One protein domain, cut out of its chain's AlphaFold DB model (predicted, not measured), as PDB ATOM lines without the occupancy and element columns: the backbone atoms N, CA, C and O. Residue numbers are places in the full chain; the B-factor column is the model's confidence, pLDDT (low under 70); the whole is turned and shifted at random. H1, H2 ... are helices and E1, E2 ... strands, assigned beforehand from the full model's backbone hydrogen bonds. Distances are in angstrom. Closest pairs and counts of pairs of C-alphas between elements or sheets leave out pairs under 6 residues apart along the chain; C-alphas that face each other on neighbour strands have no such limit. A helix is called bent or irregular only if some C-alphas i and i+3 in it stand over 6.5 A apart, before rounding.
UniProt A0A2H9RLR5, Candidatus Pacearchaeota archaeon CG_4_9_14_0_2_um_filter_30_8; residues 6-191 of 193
ATOM      1  N   ILE A   6     196.841 149.425 187.894       90.44
ATOM      2  CA  ILE A   6     196.115 150.614 188.341       90.44
ATOM      3  C   ILE A   6     194.598 150.397 188.324       90.44
ATOM      4  O   ILE A   6     193.931 150.771 189.283       90.44
ATOM      5  N   GLU A   7     194.059 149.711 187.312       91.75
ATOM      6  CA  GLU A   7     192.637 149.351 187.256       91.75
ATOM      7  C   GLU A   7     192.240 148.451 188.428       91.75
ATOM      8  O   GLU A   7     191.204 148.666 189.054       91.75
ATOM      9  N   LYS A   8     193.078 147.461 188.767       95.12
ATOM     10  CA  LYS A   8     192.834 146.565 189.909       95.12
ATOM     11  C   LYS A   8     192.878 147.323 191.240       95.12
ATOM     12  O   LYS A   8     192.081 147.029 192.134       95.12
ATOM     13  N   ILE A   9     193.777 148.303 191.377       96.19
ATOM     14  CA  ILE A   9     193.835 149.202 192.541       96.19
ATOM     15  C   ILE A   9     192.552 150.037 192.617       96.19
ATOM     16  O   ILE A   9     191.872 150.011 193.641       96.19
ATOM     17  N   GLU A  10     192.184 150.736 191.541       95.31
ATOM     18  CA  GLU A  10     190.975 151.564 191.476       95.31
ATOM     19  C   GLU A  10     189.716 150.744 191.789       95.31
ATOM     20  O   GLU A  10     188.903 151.153 192.620       95.31
ATOM     21  N   GLU A  11     189.579 149.557 191.196       96.25
ATOM     22  CA  GLU A  11     188.461 148.647 191.445       96.25
ATOM     23  C   GLU A  11     188.393 148.245 192.920       96.25
ATOM     24  O   GLU A  11     187.336 148.364 193.547       96.25
ATOM     25  N   THR A  12     189.526 147.831 193.494       97.94
ATOM     26  CA  THR A  12     189.615 147.430 194.903       97.94
ATOM     27  C   THR A  12     189.191 148.574 195.822       97.94
ATOM     28  O   THR A  12     188.367 148.371 196.717       97.94
ATOM     29  N   LEU A  13     189.696 149.787 195.586       97.94
ATOM     30  CA  LEU A  13     189.382 150.962 196.401       97.94
ATOM     31  C   LEU A  13     187.915 151.373 196.300       97.94
ATOM     32  O   LEU A  13     187.300 151.685 197.320       97.94
ATOM     33  N   ILE A  14     187.331 151.343 195.102       97.25
ATOM     34  CA  ILE A  14     185.914 151.665 194.910       97.25
ATOM     35  C   ILE A  14     185.037 150.612 195.586       97.25
ATOM     36  O   ILE A  14     184.103 150.970 196.300       97.25
ATOM     37  N   GLN A  15     185.336 149.323 195.425       97.50
ATOM     38  CA  GLN A  15     184.558 148.254 196.057       97.50
ATOM     39  C   GLN A  15     184.644 148.298 197.587       97.50
ATOM     40  O   GLN A  15     183.618 148.167 198.258       97.50
ATOM     41  N   VAL A  16     185.840 148.494 198.152       98.19
ATOM     42  CA  VAL A  16     186.023 148.698 199.600       98.19
ATOM     43  C   VAL A  16     185.252 149.939 200.049       98.19
ATOM     44  O   VAL A  16     184.472 149.868 200.999       98.19
ATOM     45  N   GLY A  17     185.392 151.051 199.327       97.88
ATOM     46  CA  GLY A  17     184.687 152.291 199.628       97.88
ATOM     47  C   GLY A  17     183.166 152.147 199.588       97.88
ATOM     48  O   GLY A  17     182.487 152.713 200.439       97.88
ATOM     49  N   LEU A  18     182.617 151.344 198.670       97.44
ATOM     50  CA  LEU A  18     181.176 151.066 198.592       97.44
ATOM     51  C   LEU A  18     180.697 150.304 199.824       97.44
ATOM     52  O   LEU A  18     179.630 150.618 200.351       97.44
ATOM     53  N   ARG A  19     181.481 149.341 200.319       97.12
ATOM     54  CA  ARG A  19     181.143 148.614 201.552       97.12
ATOM     55  C   ARG A  19     181.158 149.534 202.773       97.12
ATOM     56  O   ARG A  19     180.209 149.492 203.551       97.12
ATOM     57  N   ILE A  20     182.171 150.393 202.892       97.69
ATOM     58  CA  ILE A  20     182.286 151.390 203.973       97.69
ATOM     59  C   ILE A  20     181.110 152.381 203.921       97.69
ATOM     60  O   ILE A  20     180.382 152.537 204.899       97.69
ATOM     61  N   ALA A  21     180.837 152.967 202.751       96.62
ATOM     62  CA  ALA A  21     179.751 153.933 202.561       96.62
ATOM     63  C   ALA A  21     178.370 153.350 202.903       96.62
ATOM     64  O   ALA A  21     177.529 154.024 203.497       96.62
ATOM     65  N   LYS A  22     178.123 152.081 202.545       95.50
ATOM     66  CA  LYS A  22     176.860 151.389 202.843       95.50
ATOM     67  C   LYS A  22     176.643 151.149 204.333       95.50
ATOM     68  O   LYS A  22     175.493 151.145 204.766       95.50
ATOM     69  N   ARG A  23     177.717 150.972 205.106       95.12
ATOM     70  CA  ARG A  23     177.655 150.899 206.576       95.12
ATOM     71  C   ARG A  23     177.416 152.261 207.222       95.12
ATOM     72  O   ARG A  23     176.919 152.312 208.338       95.12
ATOM     73  N   GLY A  24     177.654 153.339 206.476       94.12
ATOM     74  CA  GLY A  24     177.501 154.709 206.951       94.12
ATOM     75  C   GLY A  24     178.767 155.274 207.578       94.12
ATOM     76  O   GLY A  24     178.660 156.268 208.274       94.12
ATOM     77  N   ASP A  25     179.927 154.666 207.320       95.50
ATOM     78  CA  ASP A  25     181.225 155.129 207.804       95.50
ATOM     79  C   ASP A  25     181.948 155.984 206.745       95.50
ATOM     80  O   ASP A  25     181.621 155.968 205.552       95.50
ATOM     81  N   GLY A  26     182.972 156.724 207.177       94.44
ATOM     82  CA  GLY A  26     183.865 157.490 206.307       94.44
ATOM     83  C   GLY A  26     185.243 156.844 206.154       94.44
ATOM     84  O   GLY A  26     185.731 156.176 207.055       94.44
ATOM     85  N   ALA A  27     185.902 157.095 205.023       96.88
ATOM     86  CA  ALA A  27     187.269 156.645 204.756       96.88
ATOM     87  C   ALA A  27     187.976 157.580 203.769       96.88
ATOM     88  O   ALA A  27     187.335 158.300 202.996       96.88
ATOM     89  N   LEU A  28     189.306 157.574 203.781       97.00
ATOM     90  CA  LEU A  28     190.125 158.334 202.842       97.00
ATOM     91  C   LEU A  28     191.310 157.488 202.379       97.00
ATOM     92  O   LEU A  28     192.214 157.209 203.162       97.00
ATOM     93  N   PHE A  29     191.315 157.127 201.100       98.06
ATOM     94  CA  PHE A  29     192.418 156.423 200.452       98.06
ATOM     95  C   PHE A  29     193.202 157.384 199.572       98.06
ATOM     96  O   PHE A  29     192.612 158.179 198.833       98.06
ATOM     97  N   ILE A  30     194.526 157.296 199.632       97.19
ATOM     98  CA  ILE A  30     195.434 158.098 198.819       97.19
ATOM     99  C   ILE A  30     196.452 157.151 198.197       97.19
ATOM    100  O   ILE A  30     197.213 156.515 198.918       97.19
ATOM    101  N   VAL A  31     196.462 157.085 196.870       97.00
ATOM    102  CA  VAL A  31     197.473 156.366 196.094       97.00
ATOM    103  C   VAL A  31     198.493 157.376 195.582       97.00
ATOM    104  O   VAL A  31     198.119 158.333 194.894       97.00
ATOM    105  N   GLY A  32     199.760 157.177 195.931       93.56
ATOM    106  CA  GLY A  32     200.876 158.046 195.563       93.56
ATOM    107  C   GLY A  32     201.539 158.718 196.767       93.56
ATOM    108  O   GLY A  32     201.372 158.317 197.918       93.56
ATOM    109  N   LYS A  33     202.328 159.764 196.505       91.19
ATOM    110  CA  LYS A  33     203.217 160.365 197.512       91.19
ATOM    111  C   LYS A  33     202.552 161.538 198.223       91.19
ATOM    112  O   LYS A  33     202.177 162.529 197.591       91.19
ATOM    113  N   VAL A  34     202.467 161.464 199.552       91.44
ATOM    114  CA  VAL A  34     201.999 162.565 200.409       91.44
ATOM    115  C   VAL A  34     202.784 162.643 201.712       91.44
ATOM    116  O   VAL A  34     203.239 161.639 202.245       91.44
ATOM    117  N   GLU A  35     202.898 163.849 202.266       92.06
ATOM    118  CA  GLU A  35     203.409 164.024 203.624       92.06
ATOM    119  C   GLU A  35     202.301 163.796 204.655       92.06
ATOM    120  O   GLU A  35     201.223 164.398 204.579       92.06
ATOM    121  N   TYR A  36     202.591 163.000 205.680       93.56
ATOM    122  CA  TYR A  36     201.641 162.692 206.743       93.56
ATOM    123  C   TYR A  36     202.302 162.650 208.125       93.56
ATOM    124  O   TYR A  36     203.523 162.715 208.267       93.56
ATOM    125  N   LYS A  37     201.462 162.591 209.159       94.31
ATOM    126  CA  LYS A  37     201.837 162.273 210.538       94.31
ATOM    127  C   LYS A  37     200.949 161.120 211.025       94.31
ATOM    128  O   LYS A  37     199.730 161.259 210.907       94.31
ATOM    129  N   PRO A  38     201.504 160.029 211.577       94.94
ATOM    130  CA  PRO A  38     200.696 158.977 212.189       94.94
ATOM    131  C   PRO A  38     199.826 159.524 213.328       94.94
ATOM    132  O   PRO A  38     200.286 160.358 214.114       94.94
ATOM    133  N   LEU A  39     198.567 159.086 213.394       94.06
ATOM    134  CA  LEU A  39     197.677 159.306 214.544       94.06
ATOM    135  C   LEU A  39     197.655 158.095 215.480       94.06
ATOM    136  O   LEU A  39     197.245 158.224 216.629       94.06
ATOM    137  N   VAL A  40     198.107 156.945 214.980       93.94
ATOM    138  CA  VAL A  40     198.159 155.661 215.681       93.94
ATOM    139  C   VAL A  40     199.481 154.955 215.395       93.94
ATOM    140  O   VAL A  40     200.149 155.248 214.394       93.94
ATOM    141  N   ASP A  41     199.835 153.993 216.244       95.25
ATOM    142  CA  ASP A  41     201.005 153.143 216.034       95.25
ATOM    143  C   ASP A  41     200.820 152.251 214.799       95.25
ATOM    144  O   ASP A  41     199.797 151.586 214.622       95.25
ATOM    145  N   GLN A  42     201.829 152.251 213.927       95.88
ATOM    146  CA  GLN A  42     201.821 151.537 212.647       95.88
ATOM    147  C   GLN A  42     202.344 150.107 212.835       95.88
ATOM    148  O   GLN A  42     203.477 149.791 212.479       95.88
ATOM    149  N   THR A  43     201.547 149.252 213.470       95.06
ATOM    150  CA  THR A  43     201.938 147.872 213.803       95.06
ATOM    151  C   THR A  43     201.678 146.880 212.674       95.06
ATOM    152  O   THR A  43     202.327 145.835 212.620       95.06
ATOM    153  N   VAL A  44     200.747 147.187 211.765       96.25
ATOM    154  CA  VAL A  44     200.475 146.341 210.598       96.25
ATOM    155  C   VAL A  44     201.534 146.605 209.521       96.25
ATOM    156  O   VAL A  44     201.680 147.754 209.097       96.25
ATOM    157  N   PRO A  45     202.265 145.573 209.057       96.44
ATOM    158  CA  PRO A  45     203.261 145.736 208.006       96.44
ATOM    159  C   PRO A  45     202.606 146.055 206.661       96.44
ATOM    160  O   PRO A  45     201.414 145.822 206.456       96.44
ATOM    161  N   SER A  46     203.411 146.541 205.718       97.50
ATOM    162  CA  SER A  46     202.951 146.779 204.352       97.50
ATOM    163  C   SER A  46     202.429 145.495 203.697       97.50
ATOM    164  O   SER A  46     203.013 144.420 203.855       97.50
ATOM    165  N   PHE A  47     201.319 145.601 202.963       98.31
ATOM    166  CA  PHE A  47     200.677 144.467 202.302       98.31
ATOM    167  C   PHE A  47     199.977 144.871 201.001       98.31
ATOM    168  O   PHE A  47     199.552 146.013 200.835       98.31
ATOM    169  N   ASP A  48     199.815 143.893 200.109       98.31
ATOM    170  CA  ASP A  48     199.081 144.008 198.844       98.31
ATOM    171  C   ASP A  48     197.570 144.120 199.106       98.31
ATOM    172  O   ASP A  48     196.938 143.181 199.624       98.31
ATOM    173  N   ILE A  49     196.990 145.269 198.751       98.25
ATOM    174  CA  ILE A  49     195.583 145.579 199.031       98.25
ATOM    175  C   ILE A  49     194.606 144.759 198.190       98.25
ATOM    176  O   ILE A  49     193.484 144.516 198.635       98.25
ATOM    177  N   ILE A  50     195.022 144.327 196.996       97.81
ATOM    178  CA  ILE A  50     194.189 143.555 196.067       97.81
ATOM    179  C   ILE A  50     193.999 142.151 196.640       97.81
ATOM    180  O   ILE A  50     192.903 141.593 196.600       97.81
ATOM    181  N   LYS A  51     195.056 141.593 197.241       97.81
ATOM    182  CA  LYS A  51     195.001 140.291 197.922       97.81
ATOM    183  C   LYS A  51     194.308 140.352 199.281       97.81
ATOM    184  O   LYS A  51     193.711 139.362 199.694       97.81
ATOM    185  N   ASN A  52     194.360 141.495 199.973       97.88
ATOM    186  CA  ASN A  52     193.848 141.638 201.343       97.88
ATOM    187  C   ASN A  52     192.835 142.794 201.510       97.88
ATOM    188  O   ASN A  52     192.990 143.632 202.406       97.88
ATOM    189  N   PRO A  53     191.739 142.838 200.729       97.69
ATOM    190  CA  PRO A  53     190.812 143.972 200.731       97.69
ATOM    191  C   PRO A  53     190.027 144.116 202.042       97.69
ATOM    192  O   PRO A  53     189.595 145.213 202.387       97.69
ATOM    193  N   LYS A  54     189.833 143.022 202.792       97.44
ATOM    194  CA  LYS A  54     189.167 143.056 204.106       97.44
ATOM    195  C   LYS A  54     190.036 143.719 205.175       97.44
ATOM    196  O   LYS A  54     189.512 144.470 205.986       97.44
ATOM    197  N   LEU A  55     191.347 143.463 205.158       97.94
ATOM    198  CA  LEU A  55     192.282 144.122 206.071       97.94
ATOM    199  C   LEU A  55     192.364 145.617 205.755       97.94
ATOM    200  O   LEU A  55     192.282 146.435 206.667       97.94
ATOM    201  N   LEU A  56     192.436 145.969 204.465       98.50
ATOM    202  CA  LEU A  56     192.357 147.361 204.026       98.50
ATOM    203  C   LEU A  56     191.085 148.044 204.549       98.50
ATOM    204  O   LEU A  56     191.166 149.140 205.093       98.50
ATOM    205  N   GLU A  57     189.925 147.395 204.412       98.19
ATOM    206  CA  GLU A  57     188.647 147.910 204.913       98.19
ATOM    207  C   GLU A  57     188.691 148.191 206.419       98.19
ATOM    208  O   GLU A  57     188.309 149.277 206.839       98.19
ATOM    209  N   SER A  58     189.202 147.258 207.227       97.50
ATOM    210  CA  SER A  58     189.320 147.444 208.678       97.50
ATOM    211  C   SER A  58     190.226 148.616 209.056       97.50
ATOM    212  O   SER A  58     189.871 149.398 209.934       97.50
ATOM    213  N   LEU A  59     191.374 148.768 208.389       97.81
ATOM    214  CA  LEU A  59     192.300 149.874 208.654       97.81
ATOM    215  C   LEU A  59     191.747 151.224 208.183       97.81
ATOM    216  O   LEU A  59     192.032 152.253 208.789       97.81
ATOM    217  N   ALA A  60     190.934 151.228 207.128       97.25
ATOM    218  CA  ALA A  60     190.329 152.434 206.571       97.25
ATOM    219  C   ALA A  60     189.211 153.034 207.432       97.25
ATOM    220  O   ALA A  60     188.887 154.205 207.252       97.25
ATOM    221  N   LEU A  61     188.635 152.244 208.345       95.81
ATOM    222  CA  LEU A  61     187.646 152.707 209.324       95.81
ATOM    223  C   LEU A  61     188.280 153.478 210.491       95.81
ATOM    224  O   LEU A  61     187.573 154.127 211.257       95.81
ATOM    225  N   MET A  62     189.605 153.405 210.652       94.06
ATOM    226  CA  MET A  62     190.315 154.189 211.662       94.06
ATOM    227  C   MET A  62     190.337 155.672 211.277       94.06
ATOM    228  O   MET A  62     190.300 156.026 210.098       94.06
ATOM    229  N   ASP A  63     190.445 156.559 212.270       90.75
ATOM    230  CA  ASP A  63     190.529 157.990 211.978       90.75
ATOM    231  C   ASP A  63     191.817 158.344 211.218       90.75
ATOM    232  O   ASP A  63     192.911 157.900 211.564       90.75
ATOM    233  N   GLY A  64     191.683 159.185 210.193       92.56
ATOM    234  CA  GLY A  64     192.755 159.566 209.279       92.56
ATOM    235  C   GLY A  64     192.583 159.017 207.862       92.56
ATOM    236  O   GLY A  64     191.471 158.835 207.366       92.56
ATOM    237  N   ALA A  65     193.713 158.858 207.178       96.19
ATOM    238  CA  ALA A  65     193.812 158.340 205.820       96.19
ATOM    239  C   ALA A  65     194.610 157.032 205.779       96.19
ATOM    240  O   ALA A  65     195.423 156.760 206.666       96.19
ATOM    241  N   VAL A  66     194.411 156.275 204.703       98.12
ATOM    242  CA  VAL A  66     195.260 155.153 204.297       98.12
ATOM    243  C   VAL A  66     196.089 155.582 203.089       98.12
ATOM    244  O   VAL A  66     195.544 156.097 202.108       98.12
ATOM    245  N   ILE A  67     197.400 155.383 203.179       97.75
ATOM    246  CA  ILE A  67     198.381 155.703 202.142       97.75
ATOM    247  C   ILE A  67     198.789 154.414 201.444       97.75
ATOM    248  O   ILE A  67     199.111 153.419 202.096       97.75
ATOM    249  N   ILE A  68     198.744 154.438 200.121       98.31
ATOM    250  CA  ILE A  68     199.013 153.308 199.240       98.31
ATOM    251  C   ILE A  68     200.014 153.776 198.184       98.31
ATOM    252  O   ILE A  68     199.892 154.889 197.668       98.31
ATOM    253  N   ASN A  69     201.000 152.955 197.846       96.25
ATOM    254  CA  ASN A  69     201.925 153.269 196.758       96.25
ATOM    255  C   ASN A  69     201.379 152.862 195.382       96.25
ATOM    256  O   ASN A  69     200.325 152.241 195.254       96.25
ATOM    257  N   GLU A  70     202.088 153.252 194.327       93.19
ATOM    258  CA  GLU A  70     201.662 153.012 192.943       93.19
ATOM    259  C   GLU A  70     201.682 151.515 192.580       93.19
ATOM    260  O   GLU A  70     201.000 151.091 191.647       93.19
ATOM    261  N   GLU A  71     202.384 150.698 193.367       95.25
ATOM    262  CA  GLU A  71     202.441 149.242 193.262       95.25
ATOM    263  C   GLU A  71     201.261 148.531 193.954       95.25
ATOM    264  O   GLU A  71     201.136 147.309 193.858       95.25
ATOM    265  N   GLY A  72     200.378 149.268 194.640       96.56
ATOM    266  CA  GLY A  72     199.187 148.718 195.298       96.56
ATOM    267  C   GLY A  72     199.434 148.166 196.702       96.56
ATOM    268  O   GLY A  72     198.630 147.381 197.210       96.56
ATOM    269  N   PHE A  73     200.523 148.569 197.353       98.19
ATOM    270  CA  PHE A  73     200.809 148.212 198.738       98.19
ATOM    271  C   PHE A  73     200.390 149.326 199.692       98.19
ATOM    272  O   PHE A  73     200.660 150.503 199.457       98.19
ATOM    273  N   MET A  74     199.744 148.953 200.797       98.25
ATOM    274  CA  MET A  74     199.471 149.874 201.902       98.25
ATOM    275  C   MET A  74     200.791 150.220 202.604       98.25
ATOM    276  O   MET A  74     201.519 149.318 203.014       98.25
ATOM    277  N   GLU A  75     201.109 151.507 202.736       96.94
ATOM    278  CA  GLU A  75     202.330 151.997 203.398       96.94
ATOM    279  C   GLU A  75     202.061 152.565 204.792       96.94
ATOM    280  O   GLU A  75     202.905 152.461 205.681       96.94
ATOM    281  N   ALA A  76     200.892 153.180 204.987       97.56
ATOM    282  CA  ALA A  76     200.479 153.719 206.275       97.56
ATOM    283  C   ALA A  76     198.953 153.785 206.401       97.56
ATOM    284  O   ALA A  76     198.232 153.902 205.409       97.56
ATOM    285  N   TYR A  77     198.451 153.776 207.632       97.94
ATOM    286  CA  TYR A  77     197.029 153.888 207.952       97.94
ATOM    287  C   TYR A  77     196.815 154.736 209.204       97.94
ATOM    288  O   TYR A  77     197.725 154.939 210.003       97.94
ATOM    289  N   GLY A  78     195.607 155.264 209.383       96.31
ATOM    290  CA  GLY A  78     195.309 156.126 210.524       96.31
ATOM    291  C   GLY A  78     196.245 157.337 210.593       96.31
ATOM    292  O   GLY A  78     196.813 157.650 211.640       96.31
ATOM    293  N   VAL A  79     196.505 157.976 209.446       95.44
ATOM    294  CA  VAL A  79     197.437 159.108 209.361       95.44
ATOM    295  C   VAL A  79     196.723 160.420 209.071       95.44
ATOM    296  O   VAL A  79     195.752 160.485 208.316       95.44
ATOM    297  N   LYS A  80     197.251 161.512 209.616       93.00
ATOM    298  CA  LYS A  80     196.841 162.871 209.271       93.00
ATOM    299  C   LYS A  80     197.707 163.395 208.138       93.00
ATOM    300  O   LYS A  80     198.900 163.642 208.325       93.00
ATOM    301  N   VAL A  81     197.096 163.634 206.982       91.06
ATOM    302  CA  VAL A  81     197.782 164.267 205.850       91.06
ATOM    303  C   VAL A  81     198.086 165.727 206.170       91.06
ATOM    304  O   VAL A  81     197.227 166.468 206.663       91.06
ATOM    305  N   LYS A  82     199.304 166.174 205.861       83.56
ATOM    306  CA  LYS A  82     199.689 167.581 206.001       83.56
ATOM    307  C   LYS A  82     199.070 168.413 204.875       83.56
ATOM    308  O   LYS A  82     199.676 168.639 203.829       83.56
ATOM    309  N   SER A  83     197.852 168.909 205.090       70.62
ATOM    310  CA  SER A  83     197.252 169.890 204.181       70.62
ATOM    311  C   SER A  83     197.810 171.293 204.439       70.62
ATOM    312  O   SER A  83     197.774 171.789 205.563       70.62
ATOM    313  N   LYS A  84     198.270 171.967 203.377       61.16
ATOM    314  CA  LYS A  84     198.653 173.394 203.415       61.16
ATOM    315  C   LYS A  84     197.457 174.347 203.272       61.16
ATOM    316  O   LYS A  84     197.625 175.548 203.448       61.16
ATOM    317  N   LYS A  85     196.270 173.851 202.899       60.53
ATOM    318  CA  LYS A  85     195.074 174.675 202.657       60.53
ATOM    319  C   LYS A  85     193.846 174.021 203.281       60.53
ATOM    320  O   LYS A  85     193.417 172.956 202.843       60.53
ATOM    321  N   VAL A  86     193.272 174.679 204.282       58.25
ATOM    322  CA  VAL A  86     191.936 174.350 204.787       58.25
ATOM    323  C   VAL A  86     190.928 174.941 203.807       58.25
ATOM    324  O   VAL A  86     190.932 176.151 203.570       58.25
ATOM    325  N   LEU A  87     190.104 174.097 203.193       60.25
ATOM    326  CA  LEU A  87     189.030 174.563 202.325       60.25
ATOM    327  C   LEU A  87     187.852 174.950 203.214       60.25
ATOM    328  O   LEU A  87     187.315 174.116 203.942       60.25
ATOM    329  N   LYS A  88     187.477 176.234 203.187       51.97
ATOM    330  CA  LYS A  88     186.304 176.725 203.921       51.97
ATOM    331  C   LYS A  88     185.067 175.931 203.478       51.97
ATOM    332  O   LYS A  88     184.908 175.676 202.288       51.97
ATOM    333  N   ASN A  89     184.217 175.563 204.437       59.09
ATOM    334  CA  ASN A  89     182.972 174.797 204.259       59.09
ATOM    335  C   ASN A  89     183.129 173.300 203.929       59.09
ATOM    336  O   ASN A  89     182.133 172.645 203.638       59.09
ATOM    337  N   PHE A  90     184.339 172.739 204.005       64.00
ATOM    338  CA  PHE A  90     184.564 171.295 203.887       64.00
ATOM    339  C   PHE A  90     185.100 170.723 205.202       64.00
ATOM    340  O   PHE A  90     186.008 171.298 205.806       64.00
ATOM    341  N   GLY A  91     184.590 169.556 205.614       72.38
ATOM    342  CA  GLY A  91     185.120 168.816 206.762       72.38
ATOM    343  C   GLY A  91     186.616 168.493 206.625       72.38
ATOM    344  O   GLY A  91     187.196 168.545 205.534       72.38
ATOM    345  N   THR A  92     187.264 168.132 207.731       77.88
ATOM    346  CA  THR A  92     188.716 167.868 207.789       77.88
ATOM    347  C   THR A  92     189.160 166.788 206.797       77.88
ATOM    348  O   THR A  92     190.157 166.976 206.098       77.88
ATOM    349  N   ARG A  93     188.381 165.707 206.656       83.00
ATOM    350  CA  ARG A  93     188.636 164.604 205.709       83.00
ATOM    351  C   ARG A  93     188.487 165.031 204.246       83.00
ATOM    352  O   ARG A  93     189.324 164.685 203.418       83.00
ATOM    353  N   HIS A  94     187.484 165.855 203.942       78.12
ATOM    354  CA  HIS A  94     187.299 166.433 202.608       78.12
ATOM    355  C   HIS A  94     188.469 167.356 202.244       78.12
ATOM    356  O   HIS A  94     189.081 167.199 201.189       78.12
ATOM    357  N   SER A  95     188.841 168.267 203.146       79.75
ATOM    358  CA  SER A  95     190.000 169.145 202.956       79.75
ATOM    359  C   SER A  95     191.295 168.350 202.753       79.75
ATOM    360  O   SER A  95     192.082 168.673 201.860       79.75
ATOM    361  N   ALA A  96     191.504 167.287 203.540       83.00
ATOM    362  CA  ALA A  96     192.645 166.390 203.390       83.00
ATOM    363  C   ALA A  96     192.640 165.712 202.015       83.00
ATOM    364  O   ALA A  96     193.630 165.833 201.291       83.00
ATOM    365  N   GLY A  97     191.529 165.099 201.602       81.62
ATOM    366  CA  GLY A  97     191.425 164.422 200.308       81.62
ATOM    367  C   GLY A  97     191.705 165.348 199.124       81.62
ATOM    368  O   GLY A  97     192.519 165.030 198.260       81.62
ATOM    369  N   ILE A  98     191.142 166.556 199.130       82.31
ATOM    370  CA  ILE A  98     191.364 167.539 198.059       82.31
ATOM    371  C   ILE A  98     192.824 167.991 198.019       82.31
ATOM    372  O   ILE A  98     193.429 168.075 196.951       82.31
ATOM    373  N   SER A  99     193.415 168.258 199.183       82.94
ATOM    374  CA  SER A  99     194.819 168.666 199.269       82.94
ATOM    375  C   SER A  99     195.800 167.565 198.856       82.94
ATOM    376  O   SER A  99     196.916 167.889 198.440       82.94
ATOM    377  N   SER A 100     195.372 166.302 198.964       86.19
ATOM    378  CA  SER A 100     196.153 165.100 198.654       86.19
ATOM    379  C   SER A 100     196.108 164.733 197.180       86.19
ATOM    380  O   SER A 100     197.038 164.101 196.693       86.19
ATOM    381  N   ALA A 101     195.081 165.178 196.450       85.06
ATOM    382  CA  ALA A 101     194.926 164.945 195.017       85.06
ATOM    383  C   ALA A 101     195.888 165.803 194.170       85.06
ATOM    384  O   ALA A 101     195.512 166.299 193.117       85.06
ATOM    385  N   LYS A 102     197.117 166.061 194.622       82.69
ATOM    386  CA  LYS A 102     198.122 166.835 193.875       82.69
ATOM    387  C   LYS A 102     198.941 165.932 192.962       82.69
ATOM    388  O   LYS A 102     199.157 164.769 193.275       82.69
ATOM    389  N   GLY A 103     199.448 166.505 191.870       83.56
ATOM    390  CA  GLY A 103     200.222 165.746 190.889       83.56
ATOM    391  C   GLY A 103     199.393 164.590 190.333       83.56
ATOM    392  O   GLY A 103     198.221 164.782 190.017       83.56
ATOM    393  N   GLU A 104     199.989 163.404 190.270       85.50
ATOM    394  CA  GLU A 104     199.345 162.193 189.748       85.50
ATOM    395  C   GLU A 104     198.621 161.360 190.818       85.50
ATOM    396  O   GLU A 104     198.064 160.315 190.487       85.50
ATOM    397  N   ASN A 105     198.561 161.834 192.070       91.38
ATOM    398  CA  ASN A 105     197.895 161.106 193.146       91.38
ATOM    399  C   ASN A 105     196.416 160.852 192.814       91.38
ATOM    400  O   ASN A 105     195.676 161.767 192.421       91.38
ATOM    401  N   LEU A 106     195.983 159.618 193.057       93.50
ATOM    402  CA  LEU A 106     194.582 159.217 193.056       93.50
ATOM    403  C   LEU A 106     194.069 159.267 194.494       93.50
ATOM    404  O   LEU A 106     194.681 158.719 195.407       93.50
ATOM    405  N   VAL A 107     192.925 159.906 194.699       95.06
ATOM    406  CA  VAL A 107     192.285 159.985 196.012       95.06
ATOM    407  C   VAL A 107     190.869 159.451 195.918       95.06
ATOM    408  O   VAL A 107     190.078 159.920 195.100       95.06
ATOM    409  N   VAL A 108     190.535 158.507 196.793       96.75
ATOM    410  CA  VAL A 108     189.180 157.976 196.943       96.75
ATOM    411  C   VAL A 108     188.671 158.379 198.319       96.75
ATOM    412  O   VAL A 108     189.155 157.913 199.349       96.75
ATOM    413  N   LEU A 109     187.704 159.289 198.330       95.31
ATOM    414  CA  LEU A 109     187.077 159.807 199.537       95.31
ATOM    415  C   LEU A 109     185.704 159.166 199.715       95.31
ATOM    416  O   LEU A 109     184.849 159.287 198.840       95.31
ATOM    417  N   VAL A 110     185.482 158.554 200.870       96.12
ATOM    418  CA  VAL A 110     184.191 158.007 201.282       96.12
ATOM    419  C   VAL A 110     183.593 158.922 202.340       96.12
ATOM    420  O   VAL A 110     184.207 159.186 203.377       96.12
ATOM    421  N   SER A 111     182.410 159.445 202.043       91.69
ATOM    422  CA  SER A 111     181.705 160.393 202.896       91.69
ATOM    423  C   SER A 111     180.713 159.681 203.804       91.69
ATOM    424  O   SER A 111     179.807 159.004 203.325       91.69
ATOM    425  N   GLU A 112     180.879 159.897 205.105       90.31
ATOM    426  CA  GLU A 112     179.975 159.429 206.158       90.31
ATOM    427  C   GLU A 112     178.603 160.120 206.064       90.31
ATOM    428  O   GLU A 112     177.558 159.481 206.145       90.31
ATOM    429  N   GLU A 113     178.614 161.431 205.797       88.50
ATOM    430  CA  GLU A 113     177.431 162.298 205.832       88.50
ATOM    431  C   GLU A 113     176.430 161.974 204.720       88.50
ATOM    432  O   GLU A 113     175.222 161.928 204.948       88.50
ATOM    433  N   ASP A 114     176.928 161.762 203.499       89.56
ATOM    434  CA  ASP A 114     176.077 161.583 202.321       89.56
ATOM    435  C   ASP A 114     176.254 160.240 201.614       89.56
ATOM    436  O   ASP A 114     175.660 160.037 200.558       89.56
ATOM    437  N   LYS A 115     177.028 159.317 202.206       94.44
ATOM    438  CA  LYS A 115     177.237 157.935 201.733       94.44
ATOM    439  C   LYS A 115     177.688 157.855 200.274       94.44
ATOM    440  O   LYS A 115     177.349 156.927 199.539       94.44
ATOM    441  N   LYS A 116     178.469 158.849 199.850       93.88
ATOM    442  CA  LYS A 116     179.024 158.936 198.498       93.88
ATOM    443  C   LYS A 116     180.512 158.680 198.490       93.88
ATOM    444  O   LYS A 116     181.244 159.104 199.385       93.88
ATOM    445  N   ILE A 117     180.955 158.062 197.406       95.38
ATOM    446  CA  ILE A 117     182.371 157.916 197.085       95.38
ATOM    447  C   ILE A 117     182.722 158.974 196.060       95.38
ATOM    448  O   ILE A 117     182.000 159.151 195.083       95.38
ATOM    449  N   ARG A 118     183.832 159.666 196.268       94.00
ATOM    450  CA  ARG A 118     184.350 160.703 195.380       94.00
ATOM    451  C   ARG A 118     185.756 160.328 194.957       94.00
ATOM    452  O   ARG A 118     186.608 160.083 195.805       94.00
ATOM    453  N   ILE A 119     185.986 160.317 193.651       93.56
ATOM    454  CA  ILE A 119     187.288 160.031 193.056       93.56
ATOM    455  C   ILE A 119     187.899 161.343 192.593       93.56
ATOM    456  O   ILE A 119     187.318 162.047 191.759       93.56
ATOM    457  N   LEU A 120     189.067 161.669 193.138       90.44
ATOM    458  CA  LEU A 120     189.816 162.865 192.800       90.44
ATOM    459  C   LEU A 120     191.163 162.509 192.176       90.44
ATOM    460  O   LEU A 120     191.853 161.602 192.636       90.44
ATOM    461  N   LYS A 121     191.552 163.271 191.156       87.81
ATOM    462  CA  LYS A 121     192.842 163.149 190.465       87.81
ATOM    463  C   LYS A 121     193.257 164.519 189.936       87.81
ATOM    464  O   LYS A 121     192.399 165.287 189.491       87.81
ATOM    465  N   LYS A 122     194.546 164.864 190.015       84.50
ATOM    466  CA  LYS A 122     195.093 166.182 189.609       84.50
ATOM    467  C   LYS A 122     194.289 167.387 190.146       84.50
ATOM    468  O   LYS A 122     194.068 168.375 189.450       84.50
ATOM    469  N   GLY A 123     193.805 167.290 191.380       79.88
ATOM    470  CA  GLY A 123     193.106 168.346 192.113       79.88
ATOM    471  C   GLY A 123     191.640 168.519 191.722       79.88
ATOM    472  O   GLY A 123     191.006 169.483 192.152       79.88
ATOM    473  N   LYS A 124     191.099 167.611 190.906       82.62
ATOM    474  CA  LYS A 124     189.740 167.682 190.371       82.62
ATOM    475  C   LYS A 124     188.903 166.508 190.841       82.62
ATOM    476  O   LYS A 124     189.416 165.400 190.964       82.62
ATOM    477  N   LEU A 125     187.611 166.750 191.043       86.38
ATOM    478  CA  LEU A 125     186.628 165.681 191.190       86.38
ATOM    479  C   LEU A 125     186.331 165.121 189.804       86.38
ATOM    480  O   LEU A 125     185.896 165.866 188.926       86.38
ATOM    481  N   ILE A 126     186.587 163.831 189.627       87.44
ATOM    482  CA  ILE A 126     186.440 163.128 188.352       87.44
ATOM    483  C   ILE A 126     185.110 162.384 188.306       87.44
ATOM    484  O   ILE A 126     184.378 162.453 187.319       87.44
ATOM    485  N   MET A 127     184.787 161.688 189.394       89.69
ATOM    486  CA  MET A 127     183.625 160.817 189.466       89.69
ATOM    487  C   MET A 127     183.076 160.747 190.887       89.69
ATOM    488  O   MET A 127     183.816 160.897 191.862       89.69
ATOM    489  N   GLN A 128     181.776 160.496 190.998       92.31
ATOM    490  CA  GLN A 128     181.090 160.237 192.253       92.31
ATOM    491  C   GLN A 128     180.166 159.027 192.131       92.31
ATOM    492  O   GLN A 128     179.446 158.908 191.141       92.31
ATOM    493  N   PHE A 129     180.145 158.189 193.163       93.81
ATOM    494  CA  PHE A 129     179.234 157.057 193.304       93.81
ATOM    495  C   PHE A 129     178.261 157.329 194.445       93.81
ATOM    496  O   PHE A 129     178.679 157.743 195.527       93.81
ATOM    497  N   ASP A 130     176.985 157.058 194.211       93.75
ATOM    498  CA  ASP A 130     175.963 156.943 195.240       93.75
ATOM    499  C   ASP A 130     175.909 155.490 195.716       93.75
ATOM    500  O   ASP A 130     175.460 154.599 194.989       93.75
ATOM    501  N   ALA A 131     176.394 155.237 196.934       93.75
ATOM    502  CA  ALA A 131     176.441 153.885 197.474       93.75
ATOM    503  C   ALA A 131     175.045 153.320 197.780       93.75
ATOM    504  O   ALA A 131     174.895 152.103 197.881       93.75
ATOM    505  N   LEU A 132     174.022 154.169 197.919       93.00
ATOM    506  CA  LEU A 132     172.645 153.744 198.172       93.00
ATOM    507  C   LEU A 132     171.920 153.323 196.893       93.00
ATOM    508  O   LEU A 132     170.889 152.649 196.967       93.00
ATOM    509  N   GLN A 133     172.460 153.656 195.717       93.50
ATOM    510  CA  GLN A 133     171.902 153.186 194.461       93.50
ATOM    511  C   GLN A 133     171.946 151.654 194.396       93.50
ATOM    512  O   GLN A 133     172.989 151.004 194.525       93.50
ATOM    513  N   LYS A 134     170.787 151.056 194.105       90.62
ATOM    514  CA  LYS A 134     170.659 149.607 193.944       90.62
ATOM    515  C   LYS A 134     171.587 149.099 192.836       90.62
ATOM    516  O   LYS A 134     171.523 149.576 191.704       90.62
ATOM    517  N   ASN A 135     172.370 148.065 193.152       89.56
ATOM    518  CA  ASN A 135     173.310 147.397 192.244       89.56
ATOM    519  C   ASN A 135     174.429 148.294 191.682       89.56
ATOM    520  O   ASN A 135     174.962 147.978 190.617       89.56
ATOM    521  N   VAL A 136     174.799 149.384 192.362       91.44
ATOM    522  CA  VAL A 136     175.888 150.272 191.915       91.44
ATOM    523  C   VAL A 136     177.216 149.530 191.711       91.44
ATOM    524  O   VAL A 136     177.983 149.877 190.818       91.44
ATOM    525  N   GLU A 137     177.452 148.433 192.435       90.81
ATOM    526  CA  GLU A 137     178.619 147.559 192.262       90.81
ATOM    527  C   GLU A 137     178.749 147.001 190.842       90.81
ATOM    528  O   GLU A 137     179.855 146.866 190.327       90.81
ATOM    529  N   LYS A 138     177.625 146.718 190.172       90.19
ATOM    530  CA  LYS A 138     177.627 146.206 188.790       90.19
ATOM    531  C   LYS A 138     178.109 147.252 187.784       90.19
ATOM    532  O   LYS A 138     178.484 146.901 186.670       90.19
ATOM    533  N   SER A 139     178.085 148.525 188.171       89.62
ATOM    534  CA  SER A 139     178.554 149.646 187.361       89.62
ATOM    535  C   SER A 139     180.045 149.938 187.567       89.62
ATOM    536  O   SER A 139     180.603 150.716 186.797       89.62
ATOM    537  N   VAL A 140     180.706 149.314 188.557       91.06
ATOM    538  CA  VAL A 140     182.128 149.551 188.867       91.06
ATOM    539  C   VAL A 140     183.046 149.214 187.688       91.06
ATOM    540  O   VAL A 140     183.818 150.097 187.327       91.06
ATOM    541  N   PRO A 141     182.938 148.056 187.001       89.88
ATOM    542  CA  PRO A 141     183.830 147.754 185.875       89.88
ATOM    543  C   PRO A 141     183.784 148.821 184.771       89.88
ATOM    544  O   PRO A 141     184.815 149.302 184.316       89.88
ATOM    545  N   LYS A 142     182.578 149.291 184.419       86.38
ATOM    546  CA  LYS A 142     182.387 150.369 183.433       86.38
ATOM    547  C   LYS A 142     182.923 151.721 183.911       86.38
ATOM    548  O   LYS A 142     183.271 152.573 183.096       86.38
ATOM    549  N   ALA A 143     182.946 151.943 185.220       87.31
ATOM    550  CA  ALA A 143     183.498 153.149 185.808       87.31
ATOM    551  C   ALA A 143     185.031 153.159 185.758       87.31
ATOM    552  O   ALA A 143     185.599 154.183 185.388       87.31
ATOM    553  N   ILE A 144     185.683 152.027 186.040       89.25
ATOM    554  CA  ILE A 144     187.137 151.840 185.872       89.25
ATOM    555  C   ILE A 144     187.548 152.100 184.428       89.25
ATOM    556  O   ILE A 144     188.390 152.940 184.131       89.25
ATOM    557  N   GLU A 145     186.821 151.483 183.511       84.31
ATOM    558  CA  GLU A 145     186.923 151.699 182.075       84.31
ATOM    559  C   GLU A 145     186.802 153.174 181.636       84.31
ATOM    560  O   GLU A 145     187.324 153.566 180.587       84.31
ATOM    561  N   PHE A 146     186.045 153.984 182.377       83.12
ATOM    562  CA  PHE A 146     185.937 155.419 182.139       83.12
ATOM    563  C   PHE A 146     187.112 156.174 182.769       83.12
ATOM    564  O   PHE A 146     187.646 157.077 182.127       83.12
ATOM    565  N   LEU A 147     187.553 155.806 183.974       83.44
ATOM    566  CA  LEU A 147     188.736 156.391 184.617       83.44
ATOM    567  C   LEU A 147     190.000 156.188 183.775       83.44
ATOM    568  O   LEU A 147     190.750 157.143 183.591       83.44
ATOM    569  N   GLU A 148     190.174 155.016 183.163       80.69
ATOM    570  CA  GLU A 148     191.243 154.755 182.189       80.69
ATOM    571  C   GLU A 148     191.206 155.724 181.004       80.69
ATOM    572  O   GLU A 148     192.225 156.282 180.592       80.69
ATOM    573  N   SER A 149     190.010 155.963 180.454       74.38
ATOM    574  CA  SER A 149     189.840 156.889 179.328       74.38
ATOM    575  C   SER A 149     190.224 158.331 179.694       74.38
ATOM    576  O   SER A 149     190.532 159.160 178.827       74.38
ATOM    577  N   ILE A 150     190.262 158.625 180.995       71.19
ATOM    578  CA  ILE A 150     190.739 159.874 181.571       71.19
ATOM    579  C   ILE A 150     192.249 159.749 181.854       71.19
ATOM    580  O   ILE A 150     192.732 159.784 182.987       71.19
ATOM    581  N   GLY A 151     193.020 159.585 180.776       63.72
ATOM    582  CA  GLY A 151     194.482 159.553 180.809       63.72
ATOM    583  C   GLY A 151     195.134 160.916 181.091       63.72
ATOM    584  O   GLY A 151     194.476 161.947 181.263       63.72
ATOM    585  N   ALA A 152     196.473 160.940 181.085       54.72
ATOM    586  CA  ALA A 152     197.297 162.072 181.529       54.72
ATOM    587  C   ALA A 152     197.060 163.417 180.800       54.72
ATOM    588  O   ALA A 152     197.454 164.453 181.337       54.72
ATOM    589  N   GLY A 153     196.381 163.428 179.646       57.38
ATOM    590  CA  GLY A 153     196.073 164.636 178.865       57.38
ATOM    591  C   GLY A 153     194.608 165.100 178.887       57.38
ATOM    592  O   GLY A 153     194.332 166.231 178.495       57.38
ATOM    593  N   THR A 154     193.655 164.281 179.348       61.66
ATOM    594  CA  THR A 154     192.212 164.599 179.273       61.66
ATOM    595  C   THR A 154     191.617 165.057 180.601       61.66
ATOM    596  O   THR A 154     190.568 165.695 180.588       61.66
ATOM    597  N   VAL A 155     192.319 164.876 181.729       58.28
ATOM    598  CA  VAL A 155     191.928 165.413 183.057       58.28
ATOM    599  C   VAL A 155     191.762 166.947 183.041       58.28
ATOM    600  O   VAL A 155     191.032 167.543 183.831       58.28
ATOM    601  N   GLY A 156     192.415 167.646 182.108       57.66
ATOM    602  CA  GLY A 156     192.179 169.073 181.866       57.66
ATOM    603  C   GLY A 156     190.728 169.370 181.460       57.66
ATOM    604  O   GLY A 156     190.125 170.303 181.991       57.66
ATOM    605  N   ALA A 157     190.163 168.533 180.590       57.91
ATOM    606  CA  ALA A 157     188.813 168.648 180.039       57.91
ATOM    607  C   ALA A 157     187.760 167.819 180.800       57.91
ATOM    608  O   ALA A 157     186.561 168.081 180.669       57.91
ATOM    609  N   VAL A 158     188.201 166.829 181.583       56.59
ATOM    610  CA  VAL A 158     187.378 165.925 182.390       56.59
ATOM    611  C   VAL A 158     187.757 166.089 183.857       56.59
ATOM    612  O   VAL A 158     188.888 165.852 184.258       56.59
ATOM    613  N   GLY A 159     186.806 166.542 184.656       54.47
ATOM    614  CA  GLY A 159     186.991 166.892 186.051       54.47
ATOM    615  C   GLY A 159     186.656 168.353 186.303       54.47
ATOM    616  O   GLY A 159     187.090 169.249 185.572       54.47
ATOM    617  N   THR A 160     185.894 168.595 187.362       60.31
ATOM    618  CA  THR A 160     185.607 169.954 187.821       60.31
ATOM    619  C   THR A 160     186.520 170.345 188.971       60.31
ATOM    620  O   THR A 160     186.865 169.522 189.827       60.31
ATOM    621  N   SER A 161     186.886 171.624 189.021       57.91
ATOM    622  CA  SER A 161     187.349 172.207 190.272       57.91
ATOM    623  C   SER A 161     186.208 172.157 191.283       57.91
ATOM    624  O   SER A 161     185.117 172.650 191.011       57.91
ATOM    625  N   LEU A 162     186.473 171.651 192.482       52.06
ATOM    626  CA  LEU A 162     185.486 171.573 193.567       52.06
ATOM    627  C   LEU A 162     184.960 172.938 194.054       52.06
ATOM    628  O   LEU A 162     184.041 172.985 194.861       52.06
ATOM    629  N   LEU A 163     185.548 174.037 193.570       46.62
ATOM    630  CA  LEU A 163     185.177 175.418 193.883       46.62
ATOM    631  C   LEU A 163     184.157 176.021 192.906       46.62
ATOM    632  O   LEU A 163     183.665 177.117 193.155       46.62
ATOM    633  N   ILE A 164     183.853 175.341 191.797       47.62
ATOM    634  CA  ILE A 164     182.911 175.816 190.779       47.62
ATOM    635  C   ILE A 164     181.794 174.771 190.664       47.62
ATOM    636  O   ILE A 164     182.106 173.594 190.455       47.62
ATOM    637  N   PRO A 165     180.509 175.158 190.789       45.41
ATOM    638  CA  PRO A 165     179.405 174.252 190.512       45.41
ATOM    639  C   PRO A 165     179.473 173.866 189.036       45.41
ATOM    640  O   PRO A 165     179.145 174.656 188.156       45.41
ATOM    641  N   ALA A 166     179.968 172.666 188.756       52.41
ATOM    642  CA  ALA A 166     180.013 172.141 187.403       52.41
ATOM    643  C   ALA A 166     178.876 171.161 187.172       52.41
ATOM    644  O   ALA A 166     178.477 170.417 188.070       52.41
ATOM    645  N   ALA A 167     178.418 171.129 185.924       57.03
ATOM    646  CA  ALA A 167     177.519 170.107 185.432       57.03
ATOM    647  C   ALA A 167     178.205 168.734 185.537       57.03
ATOM    648  O   ALA A 167     179.165 168.441 184.823       57.03
ATOM    649  N   GLY A 168     177.731 167.905 186.466       59.78
ATOM    650  CA  GLY A 168     177.979 166.469 186.446       59.78
ATOM    651  C   GLY A 168     176.991 165.806 185.494       59.78
ATOM    652  O   GLY A 168     175.822 166.188 185.448       59.78
ATOM    653  N   ILE A 169     177.444 164.816 184.732       65.06
ATOM    654  CA  ILE A 169     176.574 164.003 183.885       65.06
ATOM    655  C   ILE A 169     176.384 162.663 184.572       65.06
ATOM    656  O   ILE A 169     177.355 161.963 184.869       65.06
ATOM    657  N   ALA A 170     175.125 162.302 184.817       71.44
ATOM    658  CA  ALA A 170     174.780 160.938 185.179       71.44
ATOM    659  C   ALA A 170     175.160 160.026 184.006       71.44
ATOM    660  O   ALA A 170     174.591 160.130 182.921       71.44
ATOM    661  N   PHE A 171     176.166 159.182 184.215       69.62
ATOM    662  CA  PHE A 171     176.703 158.309 183.174       69.62
ATOM    663  C   PHE A 171     176.199 156.868 183.346       69.62
ATOM    664  O   PHE A 171     175.833 156.213 182.372       69.62
ATOM    665  N   LEU A 172     176.119 156.383 184.585       78.38
ATOM    666  CA  LEU A 172     175.582 155.062 184.927       78.38
ATOM    667  C   LEU A 172     174.649 155.195 186.137       78.38
ATOM    668  O   LEU A 172     174.728 156.196 186.855       78.38
ATOM    669  N   PRO A 173     173.777 154.207 186.413       80.19
ATOM    670  CA  PRO A 173     172.949 154.229 187.613       80.19
ATOM    671  C   PRO A 173     173.816 154.399 188.865       80.19
ATOM    672  O   PRO A 173     174.665 153.554 189.153       80.19
ATOM    673  N   GLY A 174     173.602 155.501 189.590       82.62
ATOM    674  CA  GLY A 174     174.348 155.833 190.807       82.62
ATOM    675  C   GLY A 174     175.753 156.378 190.574       82.62
ATOM    676  O   GLY A 174     176.496 156.496 191.539       82.62
ATOM    677  N   ILE A 175     176.143 156.707 189.337       86.81
ATOM    678  CA  ILE A 175     177.477 157.237 189.025       86.81
ATOM    679  C   ILE A 175     177.369 158.531 188.225       86.81
ATOM    680  O   ILE A 175     176.781 158.580 187.140       86.81
ATOM    681  N   ILE A 176     178.006 159.575 188.748       86.19
ATOM    682  CA  ILE A 176     178.118 160.886 188.114       86.19
ATOM    683  C   ILE A 176     179.569 161.100 187.698       86.19
ATOM    684  O   ILE A 176     180.472 161.029 188.532       86.19
ATOM    685  N   ALA A 177     179.787 161.398 186.421       83.62
ATOM    686  CA  ALA A 177     181.070 161.855 185.904       83.62
ATOM    687  C   ALA A 177     181.082 163.386 185.828       83.62
ATOM    688  O   ALA A 177     180.099 164.005 185.418       83.62
ATOM    689  N   PHE A 178     182.196 164.007 186.202       79.75
ATOM    690  CA  PHE A 178     182.352 165.460 186.187       79.75
ATOM    691  C   PHE A 178     183.324 165.871 185.090       79.75
ATOM    692  O   PHE A 178     184.374 165.259 184.919       79.75
ATOM    693  N   GLY A 179     183.002 166.925 184.342       72.12
ATOM    694  CA  GLY A 179     183.833 167.390 183.234       72.12
ATOM    695  C   GLY A 179     183.037 168.071 182.134       72.12
ATOM    696  O   GLY A 179     181.838 168.302 182.257       72.12
ATOM    697  N   SER A 180     183.716 168.395 181.038       62.34
ATOM    698  CA  SER A 180     183.056 168.980 179.876       62.34
ATOM    699  C   SER A 180     182.091 167.983 179.228       62.34
ATOM    700  O   SER A 180     182.459 166.857 178.882       62.34
ATOM    701  N   VAL A 181     180.847 168.432 179.029       63.72
ATOM    702  CA  VAL A 181     179.756 167.639 178.441       63.72
ATOM    703  C   VAL A 181     180.155 167.039 177.095       63.72
ATOM    704  O   VAL A 181     179.877 165.874 176.830       63.72
ATOM    705  N   TYR A 182     180.876 167.808 176.275       60.09
ATOM    706  CA  TYR A 182     181.380 167.364 174.978       60.09
ATOM    707  C   TYR A 182     182.363 166.188 175.086       60.09
ATOM    708  O   TYR A 182     182.231 165.212 174.350       60.09
ATOM    709  N   TYR A 183     183.334 166.240 176.005       66.12
ATOM    710  CA  TYR A 183     184.310 165.155 176.150       66.12
ATOM    711  C   TYR A 183     183.693 163.914 176.771       66.12
ATOM    712  O   TYR A 183     183.956 162.817 176.281       66.12
ATOM    713  N   ILE A 184     182.851 164.083 177.795       66.88
ATOM    714  CA  ILE A 184     182.101 162.968 178.375       66.88
ATOM    715  C   ILE A 184     181.259 162.331 177.265       66.88
ATOM    716  O   ILE A 184     181.460 161.163 176.958       66.88
ATOM    717  N   GLY A 185     180.436 163.105 176.554       66.50
ATOM    718  CA  GLY A 185     179.627 162.614 175.436       66.50
ATOM    719  C   GLY A 185     180.439 161.902 174.348       66.50
ATOM    720  O   GLY A 185     180.019 160.853 173.868       66.50
ATOM    721  N   ARG A 186     181.633 162.397 173.997       68.06
ATOM    722  CA  ARG A 186     182.521 161.758 173.010       68.06
ATOM    723  C   ARG A 186     183.109 160.433 173.501       68.06
ATOM    724  O   ARG A 186     183.208 159.500 172.707       68.06
ATOM    725  N   ILE A 187     183.510 160.349 174.769       68.38
ATOM    726  CA  ILE A 187     184.004 159.108 175.390       68.38
ATOM    727  C   ILE A 187     182.886 158.064 175.399       68.38
ATOM    728  O   ILE A 187     183.110 156.924 174.998       68.38
ATOM    729  N   LEU A 188     181.669 158.476 175.762       67.88
ATOM    730  CA  LEU A 188     180.494 157.607 175.760       67.88
ATOM    731  C   LEU A 188     180.134 157.139 174.346       67.88
ATOM    732  O   LEU A 188     179.996 155.942 174.107       67.88
ATOM    733  N   ALA A 189     180.068 158.056 173.380       67.44
ATOM    734  CA  ALA A 189     179.717 157.744 171.996       67.44
ATOM    735  C   ALA A 189     180.724 156.810 171.301       67.44
ATOM    736  O   ALA A 189     180.335 156.039 170.430       67.44
ATOM    737  N   LYS A 190     182.009 156.853 171.677       62.09
ATOM    738  CA  LYS A 190     183.028 155.924 171.157       62.09
ATOM    739  C   LYS A 190     182.899 154.499 171.703       62.09
ATOM    740  O   LYS A 190     183.458 153.602 171.087       62.09
ATOM    741  N   LYS A 191     182.231 154.305 172.846       56.28
ATOM    742  CA  LYS A 191     182.176 153.018 173.561       56.28
ATOM    743  C   LYS A 191     180.836 152.285 173.442       56.28
ATOM    744  O   LYS A 191     180.796 151.085 173.674       56.28
TER     745      LYS A 191
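AT A GLANCE: This is residues 6 to 191 of the 193 residues of a protein of Candidatus Pacearchaeota archaeon CG_4_9_14_0_2_um_filter_30_8 (UniProt A0A2H9RLR5). A long, strongly twisted wall of nine strands runs through the domain, with H1 packed over its middle strands between H2 and H4 on one face, and H3 on the opposite face. H5 lies at the E8 end, and E2 is at the other end. The 186 printed residues hold five named helices and nine named strands, in the order H1 E1 E2 H2 E3 E4 H3 E5 E6 E7 H4 E8 E9 H5, class mixed. The sheet, order E2 E4 E3 E1 E5 E6 E7 E9 E8, is mixed. The whole is compact, with a radius of gyration of the C-alphas of 15.4 A and spans of 48 by 34 by 30 A.

IN THESE COORDINATES: H1, residues 6 to 23, is 25.9 A long and begins at C-alpha 6 (196.115, 150.614, 188.341). E1 is residues 27 to 31, E2 36 to 38, H2 53 to 60, E3 65 to 68. E4, residues 73 to 81, is 17.8 A long and bends by 88 degrees at residue 78. H3 is residues 92 to 100, E5 106 to 110, E6 116 to 121, E7 124 to 130, the last 18.1 A long. H4, residues 136 to 149, is 19.9 A long and irregular, with C-alphas 138 and 141 7.0 A apart. E8 is residues 168 to 172 and E9 175 to 178. H5, residues 181 to 191, ends at C-alpha 191 (182.176, 153.018, 173.561).

HOW THE PARTS SIT: E3 and E1 are parallel, N 66 to O 28 at 2.8 A; the other neighbour pairs are antiparallel, among them E1 and E5, N 29 to O 108 at 2.9 A. E5, E6 and E7 form a meander, each strand the antiparallel neighbour of the one before. Split strand-helix-strand units, two strands that run the same way in one sheet but are not neighbours, with a helix between them along the chain, are E2, H2, E3, with E4 between the strands in the sheet, and E4, H3, E5, with E3 and E1 between, both with right-handed crossovers, and E7, H4, E8, with E9 between and a left-handed crossover. Three layers result from helices on both faces: H1, H2 and H4 share a face, and H3 is on the opposite one, with Gly 97 and Val 107 its closest C-alphas to E5, 6.2 A. H1 touches H2 with residues 12 to 20 alone, at a steep tilt of 62 degrees, closest C-alphas Val 16 and Glu 57, 6.0 A. H1 and H4 touch, closest C-alphas Glu 7 and Ile 144, 6.2 A, opposite ways at a shallow tilt of 34 degrees, only just short of steep. H5 is close to H4 but not clearly touching, closest C-alphas Ser 149 and Ile 187, 7.4 A. In H1, H2 and H3 every O i to N i+4 pair is within hydrogen-bond range; H4 has 6 of 10 and H5 6 of 7.

THE WHOLE: The C-alphas farthest apart, Asp 41 and Ala 189, are 49.1 A apart. The printed part has no cut. The links E2 to H2 and H4 to E8 are long. Mean pLDDT of the printed part is 84.7; residues 84 to 90, 151 to 169, 171 and 180 to 191 are under 70.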